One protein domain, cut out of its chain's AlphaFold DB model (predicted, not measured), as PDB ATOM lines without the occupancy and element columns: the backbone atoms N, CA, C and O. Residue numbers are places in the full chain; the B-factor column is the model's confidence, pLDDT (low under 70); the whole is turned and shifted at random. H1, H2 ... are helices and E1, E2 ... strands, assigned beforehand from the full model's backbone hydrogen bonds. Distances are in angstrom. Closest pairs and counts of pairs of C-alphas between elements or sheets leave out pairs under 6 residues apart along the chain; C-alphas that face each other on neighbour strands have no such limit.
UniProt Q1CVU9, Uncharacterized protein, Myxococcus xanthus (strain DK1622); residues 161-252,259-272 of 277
ATOM      1  N   GLN A 161     -22.540  20.340 -43.394       82.00
ATOM      2  CA  GLN A 161     -21.686  21.030 -42.425       82.00
ATOM      3  C   GLN A 161     -22.467  21.641 -41.255       82.00
ATOM      4  O   GLN A 161     -22.001  21.568 -40.129       82.00
ATOM      5  N   GLU A 162     -23.664  22.186 -41.468       84.50
ATOM      6  CA  GLU A 162     -24.493  22.799 -40.415       84.50
ATOM      7  C   GLU A 162     -25.052  21.750 -39.441       84.50
ATOM      8  O   GLU A 162     -25.222  22.005 -38.244       84.50
ATOM      9  N   THR A 163     -25.288  20.541 -39.956       87.69
ATOM     10  CA  THR A 163     -25.794  19.392 -39.190       87.69
ATOM     11  C   THR A 163     -24.692  18.551 -38.547       87.69
ATOM     12  O   THR A 163     -24.984  17.620 -37.792       87.69
ATOM     13  N   TYR A 164     -23.424  18.861 -38.830       90.62
ATOM     14  CA  TYR A 164     -22.296  18.110 -38.301       90.62
ATOM     15  C   TYR A 164     -22.240  18.200 -36.771       90.62
ATOM     16  O   TYR A 164     -22.317  19.277 -36.178       90.62
ATOM     17  N   THR A 165     -22.073  17.044 -36.134       94.06
ATOM     18  CA  THR A 165     -21.942  16.908 -34.682       94.06
ATOM     19  C   THR A 165     -20.914  15.832 -34.350       94.06
ATOM     20  O   THR A 165     -20.738  14.861 -35.098       94.06
ATOM     21  N   TYR A 166     -20.231  15.990 -33.217       95.06
ATOM     22  CA  TYR A 166     -19.283  15.004 -32.705       95.06
ATOM     23  C   TYR A 166     -19.413  14.876 -31.177       95.06
ATOM     24  O   TYR A 166     -19.488  15.902 -30.496       95.06
ATOM     25  N   PRO A 167     -19.460  13.653 -30.611       95.50
ATOM     26  CA  PRO A 167     -19.598  13.462 -29.169       95.50
ATOM     27  C   PRO A 167     -18.474  14.140 -28.377       95.50
ATOM     28  O   PRO A 167     -17.299  13.937 -28.659       95.50
ATOM     29  N   GLY A 168     -18.835  14.926 -27.361       94.50
ATOM     30  CA  GLY A 168     -17.867  15.633 -26.513       94.50
ATOM     31  C   GLY A 168     -17.336  16.948 -27.090       94.50
ATOM     32  O   GLY A 168     -16.656  17.675 -26.372       94.50
ATOM     33  N   CYS A 169     -17.691  17.300 -28.329       96.38
ATOM     34  CA  CYS A 169     -17.344  18.582 -28.933       96.38
ATOM     35  C   CYS A 169     -18.540  19.530 -28.944       96.38
ATOM     36  O   CYS A 169     -19.664  19.139 -29.259       96.38
ATOM     37  N   ALA A 170     -18.291  20.797 -28.609       94.81
ATOM     38  CA  ALA A 170     -19.307  21.831 -28.696       94.81
ATOM     39  C   ALA A 170     -19.667  22.119 -30.161       94.81
ATOM     40  O   ALA A 170     -18.844  22.009 -31.074       94.81
ATOM     41  N   ASN A 171     -20.919  22.503 -30.362       92.00
ATOM     42  CA  ASN A 171     -21.495  22.878 -31.644       92.00
ATOM     43  C   ASN A 171     -21.113  24.336 -31.953       92.00
ATOM     44  O   ASN A 171     -21.898  25.252 -31.710       92.00
ATOM     45  N   GLU A 172     -19.892  24.539 -32.445       86.94
ATOM     46  CA  GLU A 172     -19.253  25.846 -32.602       86.94
ATOM     47  C   GLU A 172     -18.669  26.030 -34.005       86.94
ATOM     48  O   GLU A 172     -18.167  25.095 -34.638       86.94
ATOM     49  N   ASP A 173     -18.670  27.282 -34.446       87.94
ATOM     50  CA  ASP A 173     -18.318  27.678 -35.803       87.94
ATOM     51  C   ASP A 173     -17.026  28.516 -35.798       87.94
ATOM     52  O   ASP A 173     -16.666  29.131 -34.791       87.94
ATOM     53  N   TYR A 174     -16.317  28.550 -36.930       79.31
ATOM     54  CA  TYR A 174     -15.159  29.435 -37.129       79.31
ATOM     55  C   TYR A 174     -15.123  29.915 -38.577       79.31
ATOM     56  O   TYR A 174     -14.573  29.235 -39.437       79.31
ATOM     57  N   ASN A 175     -15.806  31.025 -38.877       83.81
ATOM     58  CA  ASN A 175     -16.092  31.522 -40.240       83.81
ATOM     59  C   ASN A 175     -16.875  30.550 -41.148       83.81
ATOM     60  O   ASN A 175     -17.353  30.948 -42.204       83.81
ATOM     61  N   CYS A 176     -17.030  29.299 -40.716       87.19
ATOM     62  CA  CYS A 176     -17.652  28.195 -41.420       87.19
ATOM     63  C   CYS A 176     -18.473  27.360 -40.431       87.19
ATOM     64  O   CYS A 176     -18.002  27.134 -39.301       87.19
ATOM     65  N   PRO A 177     -19.670  26.890 -40.829       88.75
ATOM     66  CA  PRO A 177     -20.543  26.112 -39.958       88.75
ATOM     67  C   PRO A 177     -19.827  24.880 -39.416       88.75
ATOM     68  O   PRO A 177     -19.234  24.120 -40.180       88.75
ATOM     69  N   ARG A 178     -19.854  24.692 -38.097       90.25
ATOM     70  CA  ARG A 178     -19.270  23.558 -37.365       90.25
ATOM     71  C   ARG A 178     -17.779  23.314 -37.590       90.25
ATOM     72  O   ARG A 178     -17.278  22.240 -37.249       90.25
ATOM     73  N   LEU A 179     -17.042  24.296 -38.117       90.38
ATOM     74  CA  LEU A 179     -15.609  24.125 -38.359       90.38
ATOM     75  C   LEU A 179     -14.848  23.884 -37.046       90.38
ATOM     76  O   LEU A 179     -13.987  23.009 -36.972       90.38
ATOM     77  N   LYS A 180     -15.200  24.598 -35.973       91.62
ATOM     78  CA  LYS A 180     -14.563  24.394 -34.667       91.62
ATOM     79  C   LYS A 180     -14.945  23.039 -34.057       91.62
ATOM     80  O   LYS A 180     -14.111  22.399 -33.419       91.62
ATOM     81  N   THR A 181     -16.155  22.548 -34.332       94.19
ATOM     82  CA  THR A 181     -16.587  21.197 -33.941       94.19
ATOM     83  C   THR A 181     -15.759  20.104 -34.621       94.19
ATOM     84  O   THR A 181     -15.335  19.171 -33.940       94.19
ATOM     85  N   VAL A 182     -15.490  20.190 -35.931       93.56
ATOM     86  CA  VAL A 182     -14.648  19.183 -36.614       93.56
ATOM     87  C   VAL A 182     -13.181  19.274 -36.186       93.56
ATOM     88  O   VAL A 182     -12.539  18.242 -36.011       93.56
ATOM     89  N   HIS A 183     -12.660  20.475 -35.913       93.50
ATOM     90  CA  HIS A 183     -11.321  20.638 -35.327       93.50
ATOM     91  C   HIS A 183     -11.215  19.967 -33.953       93.50
ATOM     92  O   HIS A 183     -10.268  19.226 -33.708       93.50
ATOM     93  N   CYS A 184     -12.218  20.146 -33.089       96.19
ATOM     94  CA  CYS A 184     -12.293  19.440 -31.807       96.19
ATOM     95  C   CYS A 184     -12.347  17.912 -31.982       96.19
ATOM     96  O   CYS A 184     -11.666  17.184 -31.260       96.19
ATOM     97  N   ALA A 185     -13.111  17.414 -32.959       96.38
ATOM     98  CA  ALA A 185     -13.204  15.984 -33.243       96.38
ATOM     99  C   ALA A 185     -11.849  15.393 -33.660       96.38
ATOM    100  O   ALA A 185     -11.409  14.382 -33.112       96.38
ATOM    101  N   LEU A 186     -11.159  16.055 -34.594       95.88
ATOM    102  CA  LEU A 186      -9.837  15.646 -35.069       95.88
ATOM    103  C   LEU A 186      -8.784  15.718 -33.955       95.88
ATOM    104  O   LEU A 186      -7.943  14.825 -33.854       95.88
ATOM    105  N   GLU A 187      -8.875  16.715 -33.075       95.94
ATOM    106  CA  GLU A 187      -8.023  16.815 -31.889       95.94
ATOM    107  C   GLU A 187      -8.262  15.661 -30.909       95.94
ATOM    108  O   GLU A 187      -7.304  15.033 -30.465       95.94
ATOM    109  N   SER A 188      -9.522  15.304 -30.643       97.25
ATOM    110  CA  SER A 188      -9.863  14.134 -29.822       97.25
ATOM    111  C   SER A 188      -9.266  12.849 -30.403       97.25
ATOM    112  O   SER A 188      -8.688  12.047 -29.668       97.25
ATOM    113  N   LEU A 189      -9.368  12.657 -31.724       96.81
ATOM    114  CA  LEU A 189      -8.768  11.511 -32.412       96.81
ATOM    115  C   LEU A 189      -7.240  11.503 -32.295       96.81
ATOM    116  O   LEU A 189      -6.648  10.429 -32.171       96.81
ATOM    117  N   ARG A 190      -6.598  12.677 -32.332       97.19
ATOM    118  CA  ARG A 190      -5.147  12.806 -32.154       97.19
ATOM    119  C   ARG A 190      -4.737  12.439 -30.731       97.19
ATOM    120  O   ARG A 190      -3.841  11.617 -30.569       97.19
ATOM    121  N   THR A 191      -5.412  12.981 -29.718       96.88
ATOM    122  CA  THR A 191      -5.097  12.743 -28.298       96.88
ATOM    123  C   THR A 191      -5.271  11.283 -27.884       96.88
ATOM    124  O   THR A 191      -4.529  10.780 -27.046       96.88
ATOM    125  N   GLU A 192      -6.183  10.536 -28.508       96.88
ATOM    126  CA  GLU A 192      -6.270   9.080 -28.310       96.88
ATOM    127  C   GLU A 192      -4.997   8.333 -28.757       96.88
ATOM    128  O   GLU A 192      -4.794   7.173 -28.389       96.88
ATOM    129  N   ARG A 193      -4.172   8.961 -29.602       97.38
ATOM    130  CA  ARG A 193      -3.128   8.322 -30.410       97.38
ATOM    131  C   ARG A 193      -1.763   8.990 -30.304       97.38
ATOM    132  O   ARG A 193      -0.845   8.517 -30.973       97.38
ATOM    133  N   ASP A 194      -1.615  10.031 -29.493       97.88
ATOM    134  CA  ASP A 194      -0.380  10.806 -29.350       97.88
ATOM    135  C   ASP A 194       0.518  10.341 -28.197       97.88
ATOM    136  O   ASP A 194       1.562  10.940 -27.976       97.88
ATOM    137  N   SER A 195       0.178   9.262 -27.491       98.38
ATOM    138  CA  SER A 195       1.003   8.778 -26.383       98.38
ATOM    139  C   SER A 195       2.398   8.330 -26.842       98.38
ATOM    140  O   SER A 195       2.548   7.642 -27.851       98.38
ATOM    141  N   CYS A 196       3.442   8.695 -26.100       98.38
ATOM    142  CA  CYS A 196       4.833   8.383 -26.444       98.38
ATOM    143  C   CYS A 196       5.710   8.196 -25.204       98.38
ATOM    144  O   CYS A 196       5.367   8.647 -24.109       98.38
ATOM    145  N   GLN A 197       6.859   7.543 -25.381       98.31
ATOM    146  CA  GLN A 197       7.911   7.453 -24.362       98.31
ATOM    147  C   GLN A 197       9.178   8.206 -24.782       98.31
ATOM    148  O   GLN A 197       9.897   8.724 -23.930       98.31
ATOM    149  N   GLN A 198       9.436   8.285 -26.086       98.25
ATOM    150  CA  GLN A 198      10.620   8.908 -26.680       98.25
ATOM    151  C   GLN A 198      10.256   9.655 -27.970       98.25
ATOM    152  O   GLN A 198       9.242   9.364 -28.604       98.25
ATOM    153  N   ASP A 199      11.108  10.591 -28.393       98.06
ATOM    154  CA  ASP A 199      10.902  11.384 -29.615       98.06
ATOM    155  C   ASP A 199      10.725  10.513 -30.866       98.06
ATOM    156  O   ASP A 199       9.898  10.825 -31.717       98.06
ATOM    157  N   SER A 200      11.448   9.392 -30.962       97.75
ATOM    158  CA  SER A 200      11.348   8.456 -32.089       97.75
ATOM    159  C   SER A 200      10.017   7.709 -32.165       97.75
ATOM    160  O   SER A 200       9.734   7.097 -33.194       97.75
ATOM    161  N   ASP A 201       9.193   7.755 -31.115       98.12
ATOM    162  CA  ASP A 201       7.839   7.207 -31.175       98.12
ATOM    163  C   ASP A 201       6.898   8.149 -31.925       98.12
ATOM    164  O   ASP A 201       5.852   7.703 -32.390       98.12
ATOM    165  N   CYS A 202       7.245   9.426 -32.068       98.31
ATOM    166  CA  CYS A 202       6.378  10.441 -32.640       98.31
ATOM    167  C   CYS A 202       6.635  10.646 -34.132       98.31
ATOM    168  O   CYS A 202       7.769  10.777 -34.588       98.31
ATOM    169  N   VAL A 203       5.553  10.738 -34.899       98.00
ATOM    170  CA  VAL A 203       5.597  10.967 -36.342       98.00
ATOM    171  C   VAL A 203       4.584  12.029 -36.749       98.00
ATOM    172  O   VAL A 203       3.471  12.088 -36.225       98.00
ATOM    173  N   ALA A 204       4.973  12.857 -37.718       96.31
ATOM    174  CA  ALA A 204       4.082  13.815 -38.350       96.31
ATOM    175  C   ALA A 204       3.148  13.114 -39.344       96.31
ATOM    176  O   ALA A 204       3.580  12.344 -40.211       96.31
ATOM    177  N   VAL A 205       1.858  13.411 -39.245       95.44
ATOM    178  CA  VAL A 205       0.824  12.934 -40.159       95.44
ATOM    179  C   VAL A 205       0.109  14.130 -40.756       95.44
ATOM    180  O   VAL A 205      -0.506  14.931 -40.055       95.44
ATOM    181  N   SER A 206       0.173  14.223 -42.083       88.62
ATOM    182  CA  SER A 206      -0.677  15.132 -42.836       88.62
ATOM    183  C   SER A 206      -2.049  14.485 -42.988       88.62
ATOM    184  O   SER A 206      -2.183  13.402 -43.568       88.62
ATOM    185  N   VAL A 207      -3.059  15.134 -42.419       86.88
ATOM    186  CA  VAL A 207      -4.461  14.831 -42.703       86.88
ATOM    187  C   VAL A 207      -4.822  15.640 -43.939       86.88
ATOM    188  O   VAL A 207      -4.421  16.795 -44.059       86.88
ATOM    189  N   ASN A 208      -5.542  15.043 -44.887       79.81
ATOM    190  CA  ASN A 208      -5.966  15.762 -46.083       79.81
ATOM    191  C   ASN A 208      -7.010  16.819 -45.700       79.81
ATOM    192  O   ASN A 208      -8.205  16.538 -45.711       79.81
ATOM    193  N   GLY A 209      -6.560  18.016 -45.330       69.75
ATOM    194  CA  GLY A 209      -7.368  19.090 -44.759       69.75
ATOM    195  C   GLY A 209      -8.288  19.806 -45.746       69.75
ATOM    196  O   GLY A 209      -8.630  20.950 -45.475       69.75
ATOM    197  N   ARG A 210      -8.709  19.166 -46.854       72.88
ATOM    198  CA  ARG A 210      -9.373  19.760 -48.042       72.88
ATOM    199  C   ARG A 210     -10.315  20.938 -47.780       72.88
ATOM    200  O   ARG A 210     -10.370  21.842 -48.605       72.88
ATOM    201  N   CYS A 211     -11.099  20.898 -46.702       81.81
ATOM    202  CA  CYS A 211     -11.947  22.019 -46.297       81.81
ATOM    203  C   CYS A 211     -11.738  22.494 -44.849       81.81
ATOM    204  O   CYS A 211     -12.300  23.514 -44.457       81.81
ATOM    205  N   THR A 212     -10.936  21.787 -44.050       87.12
ATOM    206  CA  THR A 212     -10.733  22.096 -42.627       87.12
ATOM    207  C   THR A 212      -9.426  22.835 -42.347       87.12
ATOM    208  O   THR A 212      -9.333  23.505 -41.318       87.12
ATOM    209  N   GLY A 213      -8.413  22.687 -43.206       86.50
ATOM    210  CA  GLY A 213      -7.029  23.092 -42.938       86.50
ATOM    211  C   GLY A 213      -6.352  22.303 -41.803       86.50
ATOM    212  O   GLY A 213      -5.231  22.625 -41.407       86.50
ATOM    213  N   TYR A 214      -7.013  21.283 -41.237       89.31
ATOM    214  CA  TYR A 214      -6.474  20.525 -40.106       89.31
ATOM    215  C   TYR A 214      -5.285  19.667 -40.541       89.31
ATOM    216  O   TYR A 214      -5.367  18.936 -41.527       89.31
ATOM    217  N   GLY A 215      -4.194  19.719 -39.777       86.00
ATOM    218  CA  GLY A 215      -2.982  18.955 -40.071       86.00
ATOM    219  C   GLY A 215      -2.190  19.471 -41.277       86.00
ATOM    220  O   GLY A 215      -1.197  18.845 -41.646       86.00
ATOM    221  N   GLU A 216      -2.601  20.587 -41.888       86.50
ATOM    222  CA  GLU A 216      -1.755  21.331 -42.826       86.50
ATOM    223  C   GLU A 216      -0.722  22.144 -42.055       86.50
ATOM    224  O   GLU A 216       0.465  22.092 -42.375       86.50
ATOM    225  N   CYS A 217      -1.161  22.845 -41.001       86.62
ATOM    226  CA  CYS A 217      -0.243  23.562 -40.139       86.62
ATOM    227  C   CYS A 217      -0.711  23.798 -38.697       86.62
ATOM    228  O   CYS A 217      -1.687  24.521 -38.493       86.62
ATOM    229  N   PRO A 218       0.032  23.306 -37.688       89.50
ATOM    230  CA  PRO A 218       1.075  22.278 -37.794       89.50
ATOM    231  C   PRO A 218       0.489  20.924 -38.246       89.50
ATOM    232  O   PRO A 218      -0.722  20.709 -38.140       89.50
ATOM    233  N   PRO A 219       1.319  19.983 -38.731       92.38
ATOM    234  CA  PRO A 219       0.874  18.613 -38.953       92.38
ATOM    235  C   PRO A 219       0.478  17.946 -37.631       92.38
ATOM    236  O   PRO A 219       0.986  18.291 -36.561       92.38
ATOM    237  N   ALA A 220      -0.415  16.958 -37.702       95.19
ATOM    238  CA  ALA A 220      -0.813  16.205 -36.523       95.19
ATOM    239  C   ALA A 220       0.334  15.284 -36.090       95.19
ATOM    240  O   ALA A 220       0.827  14.485 -36.887       95.19
ATOM    241  N   MET A 221       0.750  15.385 -34.831       97.12
ATOM    242  CA  MET A 221       1.775  14.514 -34.259       97.12
ATOM    243  C   MET A 221       1.106  13.369 -33.512       97.12
ATOM    244  O   MET A 221       0.273  13.598 -32.636       97.12
ATOM    245  N   VAL A 222       1.449  12.139 -33.881       98.31
ATOM    246  CA  VAL A 222       0.886  10.918 -33.287       98.31
ATOM    247  C   VAL A 222       1.975   9.877 -33.073       98.31
ATOM    248  O   VAL A 222       3.072   9.988 -33.623       98.31
ATOM    249  N   ASN A 223       1.660   8.843 -32.300       98.38
ATOM    250  CA  ASN A 223       2.526   7.689 -32.159       98.38
ATOM    251  C   ASN A 223       2.683   6.951 -33.505       98.38
ATOM    252  O   ASN A 223       1.741   6.769 -34.277       98.38
ATOM    253  N   THR A 224       3.887   6.469 -33.780       98.19
ATOM    254  CA  THR A 224       4.237   5.773 -35.020       98.19
ATOM    255  C   THR A 224       3.422   4.495 -35.201       98.19
ATOM    256  O   THR A 224       3.001   4.193 -36.320       98.19
ATOM    257  N   ALA A 225       3.120   3.780 -34.113       98.06
ATOM    258  CA  ALA A 225       2.304   2.568 -34.146       98.06
ATOM    259  C   ALA A 225       0.826   2.849 -34.477       98.06
ATOM    260  O   ALA A 225       0.163   2.004 -35.075       98.06
ATOM    261  N   SER A 226       0.304   4.029 -34.127       97.75
ATOM    262  CA  SER A 226      -1.092   4.422 -34.376       97.75
ATOM    263  C   SER A 226      -1.284   5.241 -35.657       97.75
ATOM    264  O   SER A 226      -2.422   5.525 -36.039       97.75
ATOM    265  N   ARG A 227      -0.191   5.589 -36.348       97.44
ATOM    266  CA  ARG A 227      -0.160   6.479 -37.517       97.44
ATOM    267  C   ARG A 227      -1.221   6.156 -38.571       97.44
ATOM    268  O   ARG A 227      -1.958   7.042 -38.998       97.44
ATOM    269  N   ALA A 228      -1.275   4.901 -39.018       96.44
ATOM    270  CA  ALA A 228      -2.165   4.482 -40.103       96.44
ATOM    271  C   ALA A 228      -3.646   4.542 -39.695       96.44
ATOM    272  O   ALA A 228      -4.501   4.950 -40.482       96.44
ATOM    273  N   GLU A 229      -3.942   4.173 -38.450       96.62
ATOM    274  CA  GLU A 229      -5.301   4.204 -37.917       96.62
ATOM    275  C   GLU A 229      -5.785   5.644 -37.722       96.62
ATOM    276  O   GLU A 229      -6.899   5.972 -38.132       96.62
ATOM    277  N   PHE A 230      -4.932   6.523 -37.183       97.12
ATOM    278  CA  PHE A 230      -5.233   7.950 -37.085       97.12
ATOM    279  C   PHE A 230      -5.489   8.558 -38.466       97.12
ATOM    280  O   PHE A 230      -6.521   9.190 -38.659       97.12
ATOM    281  N   ALA A 231      -4.605   8.321 -39.443       95.38
ATOM    282  CA  ALA A 231      -4.769   8.852 -40.796       95.38
ATOM    283  C   ALA A 231      -6.099   8.417 -41.435       95.38
ATOM    284  O   ALA A 231      -6.766   9.226 -42.077       95.38
ATOM    285  N   THR A 232      -6.504   7.162 -41.218       95.69
ATOM    286  CA  THR A 232      -7.772   6.621 -41.730       95.69
ATOM    287  C   THR A 232      -8.970   7.288 -41.057       95.69
ATOM    288  O   THR A 232      -9.803   7.874 -41.744       95.69
ATOM    289  N   ARG A 233      -9.025   7.287 -39.715       95.94
ATOM    290  CA  ARG A 233     -10.146   7.881 -38.962       95.94
ATOM    291  C   ARG A 233     -10.254   9.388 -39.185       95.94
ATOM    292  O   ARG A 233     -11.352   9.905 -39.338       95.94
ATOM    293  N   ALA A 234      -9.125  10.090 -39.239       95.31
ATOM    294  CA  ALA A 234      -9.098  11.520 -39.511       95.31
ATOM    295  C   ALA A 234      -9.590  11.831 -40.933       95.31
ATOM    296  O   ALA A 234     -10.357  12.771 -41.114       95.31
ATOM    297  N   ALA A 235      -9.201  11.038 -41.938       92.88
ATOM    298  CA  ALA A 235      -9.698  11.212 -43.302       92.88
ATOM    299  C   ALA A 235     -11.210  10.948 -43.405       92.88
ATOM    300  O   ALA A 235     -11.912  11.716 -44.057       92.88
ATOM    301  N   GLU A 236     -11.719   9.905 -42.744       93.19
ATOM    302  CA  GLU A 236     -13.159   9.621 -42.667       93.19
ATOM    303  C   GLU A 236     -13.927  10.765 -41.994       93.19
ATOM    304  O   GLU A 236     -14.973  11.184 -42.490       93.19
ATOM    305  N   GLU A 237     -13.385  11.316 -40.909       93.88
ATOM    306  CA  GLU A 237     -13.998  12.431 -40.188       93.88
ATOM    307  C   GLU A 237     -14.017  13.711 -41.033       93.88
ATOM    308  O   GLU A 237     -15.043  14.389 -41.136       93.88
ATOM    309  N   VAL A 238     -12.910  14.003 -41.722       91.75
ATOM    310  CA  VAL A 238     -12.851  15.109 -42.680       91.75
ATOM    311  C   VAL A 238     -13.847  14.891 -43.813       91.75
ATOM    312  O   VAL A 238     -14.521  15.842 -44.175       91.75
ATOM    313  N   LEU A 239     -14.007  13.682 -44.356       90.31
ATOM    314  CA  LEU A 239     -15.002  13.404 -45.403       90.31
ATOM    315  C   LEU A 239     -16.444  13.552 -44.899       90.31
ATOM    316  O   LEU A 239     -17.307  14.020 -45.643       90.31
ATOM    317  N   ARG A 240     -16.709  13.198 -43.637       89.62
ATOM    318  CA  ARG A 240     -18.024  13.369 -43.002       89.62
ATOM    319  C   ARG A 240     -18.424  14.844 -42.910       89.62
ATOM    320  O   ARG A 240     -19.601  15.164 -43.058       89.62
ATOM    321  N   TYR A 241     -17.455  15.730 -42.688       89.12
ATOM    322  CA  TYR A 241     -17.659  17.180 -42.660       89.12
ATOM    323  C   TYR A 241     -17.595  17.821 -44.065       89.12
ATOM    324  O   TYR A 241     -18.486  18.567 -44.477       89.12
ATOM    325  N   CYS A 242     -16.555  17.504 -44.835       85.81
ATOM    326  CA  CYS A 242     -16.280  17.978 -46.191       85.81
ATOM    327  C   CYS A 242     -17.007  17.123 -47.243       85.81
ATOM    328  O   CYS A 242     -16.371  16.427 -48.038       85.81
ATOM    329  N   THR A 243     -18.341  17.184 -47.265       79.06
ATOM    330  CA  THR A 243     -19.141  16.614 -48.371       79.06
ATOM    331  C   THR A 243     -18.781  17.242 -49.730       79.06
ATOM    332  O   THR A 243     -18.070  18.242 -49.775       79.06
ATOM    333  N   GLU A 244     -19.268  16.670 -50.839       65.19
ATOM    334  CA  GLU A 244     -18.838  16.954 -52.227       65.19
ATOM    335  C   GLU A 244     -18.815  18.435 -52.658       65.19
ATOM    336  O   GLU A 244     -18.178  18.774 -53.653       65.19
ATOM    337  N   SER A 245     -19.475  19.337 -51.935       63.25
ATOM    338  CA  SER A 245     -19.440  20.781 -52.187       63.25
ATOM    339  C   SER A 245     -19.307  21.532 -50.865       63.25
ATOM    340  O   SER A 245     -20.320  21.884 -50.277       63.25
ATOM    341  N   PRO A 246     -18.096  21.742 -50.324       68.69
ATOM    342  CA  PRO A 246     -17.963  22.511 -49.097       68.69
ATOM    343  C   PRO A 246     -18.307  23.986 -49.363       68.69
ATOM    344  O   PRO A 246     -17.802  24.573 -50.317       68.69
ATOM    345  N   ILE A 247     -19.126  24.600 -48.499       72.06
ATOM    346  CA  ILE A 247     -19.415  26.054 -48.554       72.06
ATOM    347  C   ILE A 247     -18.125  26.856 -48.353       72.06
ATOM    348  O   ILE A 247     -17.947  27.948 -48.883       72.06
ATOM    349  N   CYS A 248     -17.211  26.279 -47.579       73.50
ATOM    350  CA  CYS A 248     -15.966  26.883 -47.172       73.50
ATOM    351  C   CYS A 248     -14.760  26.066 -47.614       73.50
ATOM    352  O   CYS A 248     -14.678  24.872 -47.326       73.50
ATOM    353  N   ALA A 249     -13.769  26.739 -48.190       71.12
ATOM    354  CA  ALA A 249     -12.411  26.226 -48.275       71.12
ATOM    355  C   ALA A 249     -11.542  26.993 -47.273       71.12
ATOM    356  O   ALA A 249     -11.433  28.215 -47.352       71.12
ATOM    357  N   SER A 250     -10.939  26.276 -46.329       68.00
ATOM    358  CA  SER A 250      -9.896  26.813 -45.463       68.00
ATOM    359  C   SER A 250      -8.582  26.148 -45.839       68.00
ATOM    360  O   SER A 250      -8.475  24.925 -45.769       68.00
ATOM    361  N   THR A 251      -7.602  26.950 -46.246       66.44
ATOM    362  CA  THR A 251      -6.205  26.521 -46.355       66.44
ATOM    363  C   THR A 251      -5.479  26.991 -45.104       66.44
ATOM    364  O   THR A 251      -5.474  28.193 -44.811       66.44
ATOM    365  N   GLY A 252      -4.876  26.073 -44.359       64.81
ATOM    366  CA  GLY A 252      -4.058  26.404 -43.202       64.81
ATOM    367  C   GLY A 252      -2.827  27.200 -43.637       64.81
ATOM    368  O   GLY A 252      -2.051  26.752 -44.476       64.81
ATOM    369  N   PHE A 259       8.220  21.444 -38.981       92.69
ATOM    370  CA  PHE A 259       7.956  20.980 -37.625       92.69
ATOM    371  C   PHE A 259       8.699  19.676 -37.350       92.69
ATOM    372  O   PHE A 259       8.762  18.799 -38.212       92.69
ATOM    373  N   VAL A 260       9.226  19.543 -36.135       95.50
ATOM    374  CA  VAL A 260       9.900  18.343 -35.641       95.50
ATOM    375  C   VAL A 260       8.981  17.653 -34.625       95.50
ATOM    376  O   VAL A 260       8.529  18.308 -33.682       95.50
ATOM    377  N   PRO A 261       8.666  16.356 -34.799       96.31
ATOM    378  CA  PRO A 261       7.911  15.602 -33.807       96.31
ATOM    379  C   PRO A 261       8.757  15.387 -32.549       96.31
ATOM    380  O   PRO A 261       9.910  14.963 -32.633       96.31
ATOM    381  N   ARG A 262       8.178  15.661 -31.379       97.44
ATOM    382  CA  ARG A 262       8.819  15.451 -30.073       97.44
ATOM    383  C   ARG A 262       7.877  14.782 -29.099       97.44
ATOM    384  O   ARG A 262       6.674  15.039 -29.136       97.44
ATOM    385  N   CYS A 263       8.430  13.998 -28.186       98.06
ATOM    386  CA  CYS A 263       7.690  13.463 -27.062       98.06
ATOM    387  C   CYS A 263       7.835  14.393 -25.856       98.06
ATOM    388  O   CYS A 263       8.895  14.479 -25.234       98.06
ATOM    389  N   LYS A 264       6.757  15.090 -25.492       97.56
ATOM    390  CA  LYS A 264       6.717  15.958 -24.313       97.56
ATOM    391  C   LYS A 264       5.612  15.526 -23.374       97.56
ATOM    392  O   LYS A 264       4.456  15.443 -23.763       97.56
ATOM    393  N   GLN A 265       5.977  15.286 -22.115       97.00
ATOM    394  CA  GLN A 265       5.031  14.891 -21.063       97.00
ATOM    395  C   GLN A 265       4.211  13.641 -21.442       97.00
ATOM    396  O   GLN A 265       3.061  13.508 -21.046       97.00
ATOM    397  N   GLY A 266       4.810  12.728 -22.214       97.56
ATOM    398  CA  GLY A 266       4.144  11.520 -22.698       97.56
ATOM    399  C   GLY A 266       3.236  11.724 -23.914       97.56
ATOM    400  O   GLY A 266       2.542  10.778 -24.274       97.56
ATOM    401  N   HIS A 267       3.254  12.902 -24.549       98.06
ATOM    402  CA  HIS A 267       2.462  13.225 -25.737       98.06
ATOM    403  C   HIS A 267       3.328  13.696 -26.909       98.06
ATOM    404  O   HIS A 267       4.298  14.439 -26.736       98.06
ATOM    405  N   CYS A 268       2.952  13.293 -28.117       98.12
ATOM    406  CA  CYS A 268       3.570  13.736 -29.350       98.12
ATOM    407  C   CYS A 268       3.130  15.162 -29.679       98.12
ATOM    408  O   CYS A 268       1.951  15.433 -29.900       98.12
ATOM    409  N   VAL A 269       4.097  16.072 -29.748       96.75
ATOM    410  CA  VAL A 269       3.876  17.492 -30.027       96.75
ATOM    411  C   VAL A 269       4.711  17.948 -31.215       96.75
ATOM    412  O   VAL A 269       5.769  17.386 -31.508       96.75
ATOM    413  N   ALA A 270       4.213  18.964 -31.919       94.81
ATOM    414  CA  ALA A 270       4.923  19.603 -33.015       94.81
ATOM    415  C   ALA A 270       5.759  20.758 -32.465       94.81
ATOM    416  O   ALA A 270       5.201  21.724 -31.945       94.81
ATOM    417  N   GLU A 271       7.078  20.683 -32.600       93.69
ATOM    418  CA  GLU A 271       7.948  21.832 -32.349       93.69
ATOM    419  C   GLU A 271       8.326  22.509 -33.662       93.69
ATOM    420  O   GLU A 271       8.576  21.801 -34.638       93.69
ATOM    421  N   PRO A 272       8.398  23.849 -33.724       91.81
ATOM    422  CA  PRO A 272       9.002  24.528 -34.862       91.81
ATOM    423  C   PRO A 272      10.418  23.990 -35.089       91.81
ATOM    424  O   PRO A 272      11.212  23.921 -34.154       91.81
TER     425      PRO A 272
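What this domain is: This is residues 161 to 252 and 259 to 272 of the 277 residues of an uncharacterized protein of Myxococcus xanthus (strain DK1622) (UniProt Q1CVU9). Two helices, H1 and H2, run side by side in opposite ways, and at the end where H1 ends and H2 begins the strand hairpin E1-E2 packs on them, with a second strand hairpin, E3-E4, packed on the first on the side away from the helices. Loops fill much of the rest: residues 161 to 178, with no named element, lie at the other end, where H1 begins, and the long link from E1 to E2 folds back toward the helices. The printed part has 106 residues with two named helices and four named strands, in the order H1, E1, E2, H2, E3, E4; each sheet is one antiparallel pair, E1 - E2 and E3 - E4. The class is mixed, helices and strands, with 48 of the 106 residues in named elements. The whole is compact, with a radius of gyration of the C-alphas of 13.7 A, yet elongated in outline, spanning 40 by 25 by 21 A.

Where its parts are: After residues 161 to 178, H1 takes residues 179 to 191, 18.5 A long, beginning at C-alpha 179 at (-15.609, 24.125, -38.359). E1 is residues 202 to 205 and E2 is residues 220 to 223. H2, the longest helix, is residues 227 to 241 and 21.1 A long, with C-alpha 227 at (-0.160, 6.479, -37.517). E3 is residues 259 to 264, 14.3 A long. E4 is residues 267 to 272, 15.9 A long, and ends at C-alpha 272 at (9.002, 24.528, -34.862).

How they stand to each other: H1 and H2 touch at a shallow tilt of 16 degrees, opposite ways, with the closest C-alphas, those of Leu 186 and Ala 234, 6.1 A apart. In both helices every O i to N i+4 pair is within hydrogen-bond range. The closest C-alphas of H1 and E2, those of Arg 190 and Val 222, are 6.4 A apart. Those of E1 and H2, Val 205 and Ala 231, are 7.0 A apart. E1 and E2 form an antiparallel hairpin, with N 205 and O 220 within hydrogen-bond range at 2.8 A. E3 and E4 form another, with N 260 and O 271 at 2.8 A. Between the hairpins, the closest C-alphas of E2 and E4, Met 221 and Cys 268, are 5.3 A apart, and those of E1 and E3, Cys 202 and Pro 261, 5.5 A. H1 and E3 are apart, and H2 and E4 are apart.

The domain as a whole: The two C-alphas farthest apart, those of Gln 197 and Ser 245, are 41.2 A apart. Residues 253 to 258 are not printed, and C-alphas 252 and 259 are 14.3 A apart across this cut. The link from E1 to E2, 14 residues, is long; those from E2 to H2 and from E3 to E4 are tight. The mean pLDDT of the printed part is 90.7, with residue 209, residues 244 to 246 and residues 250 to 252 under 70.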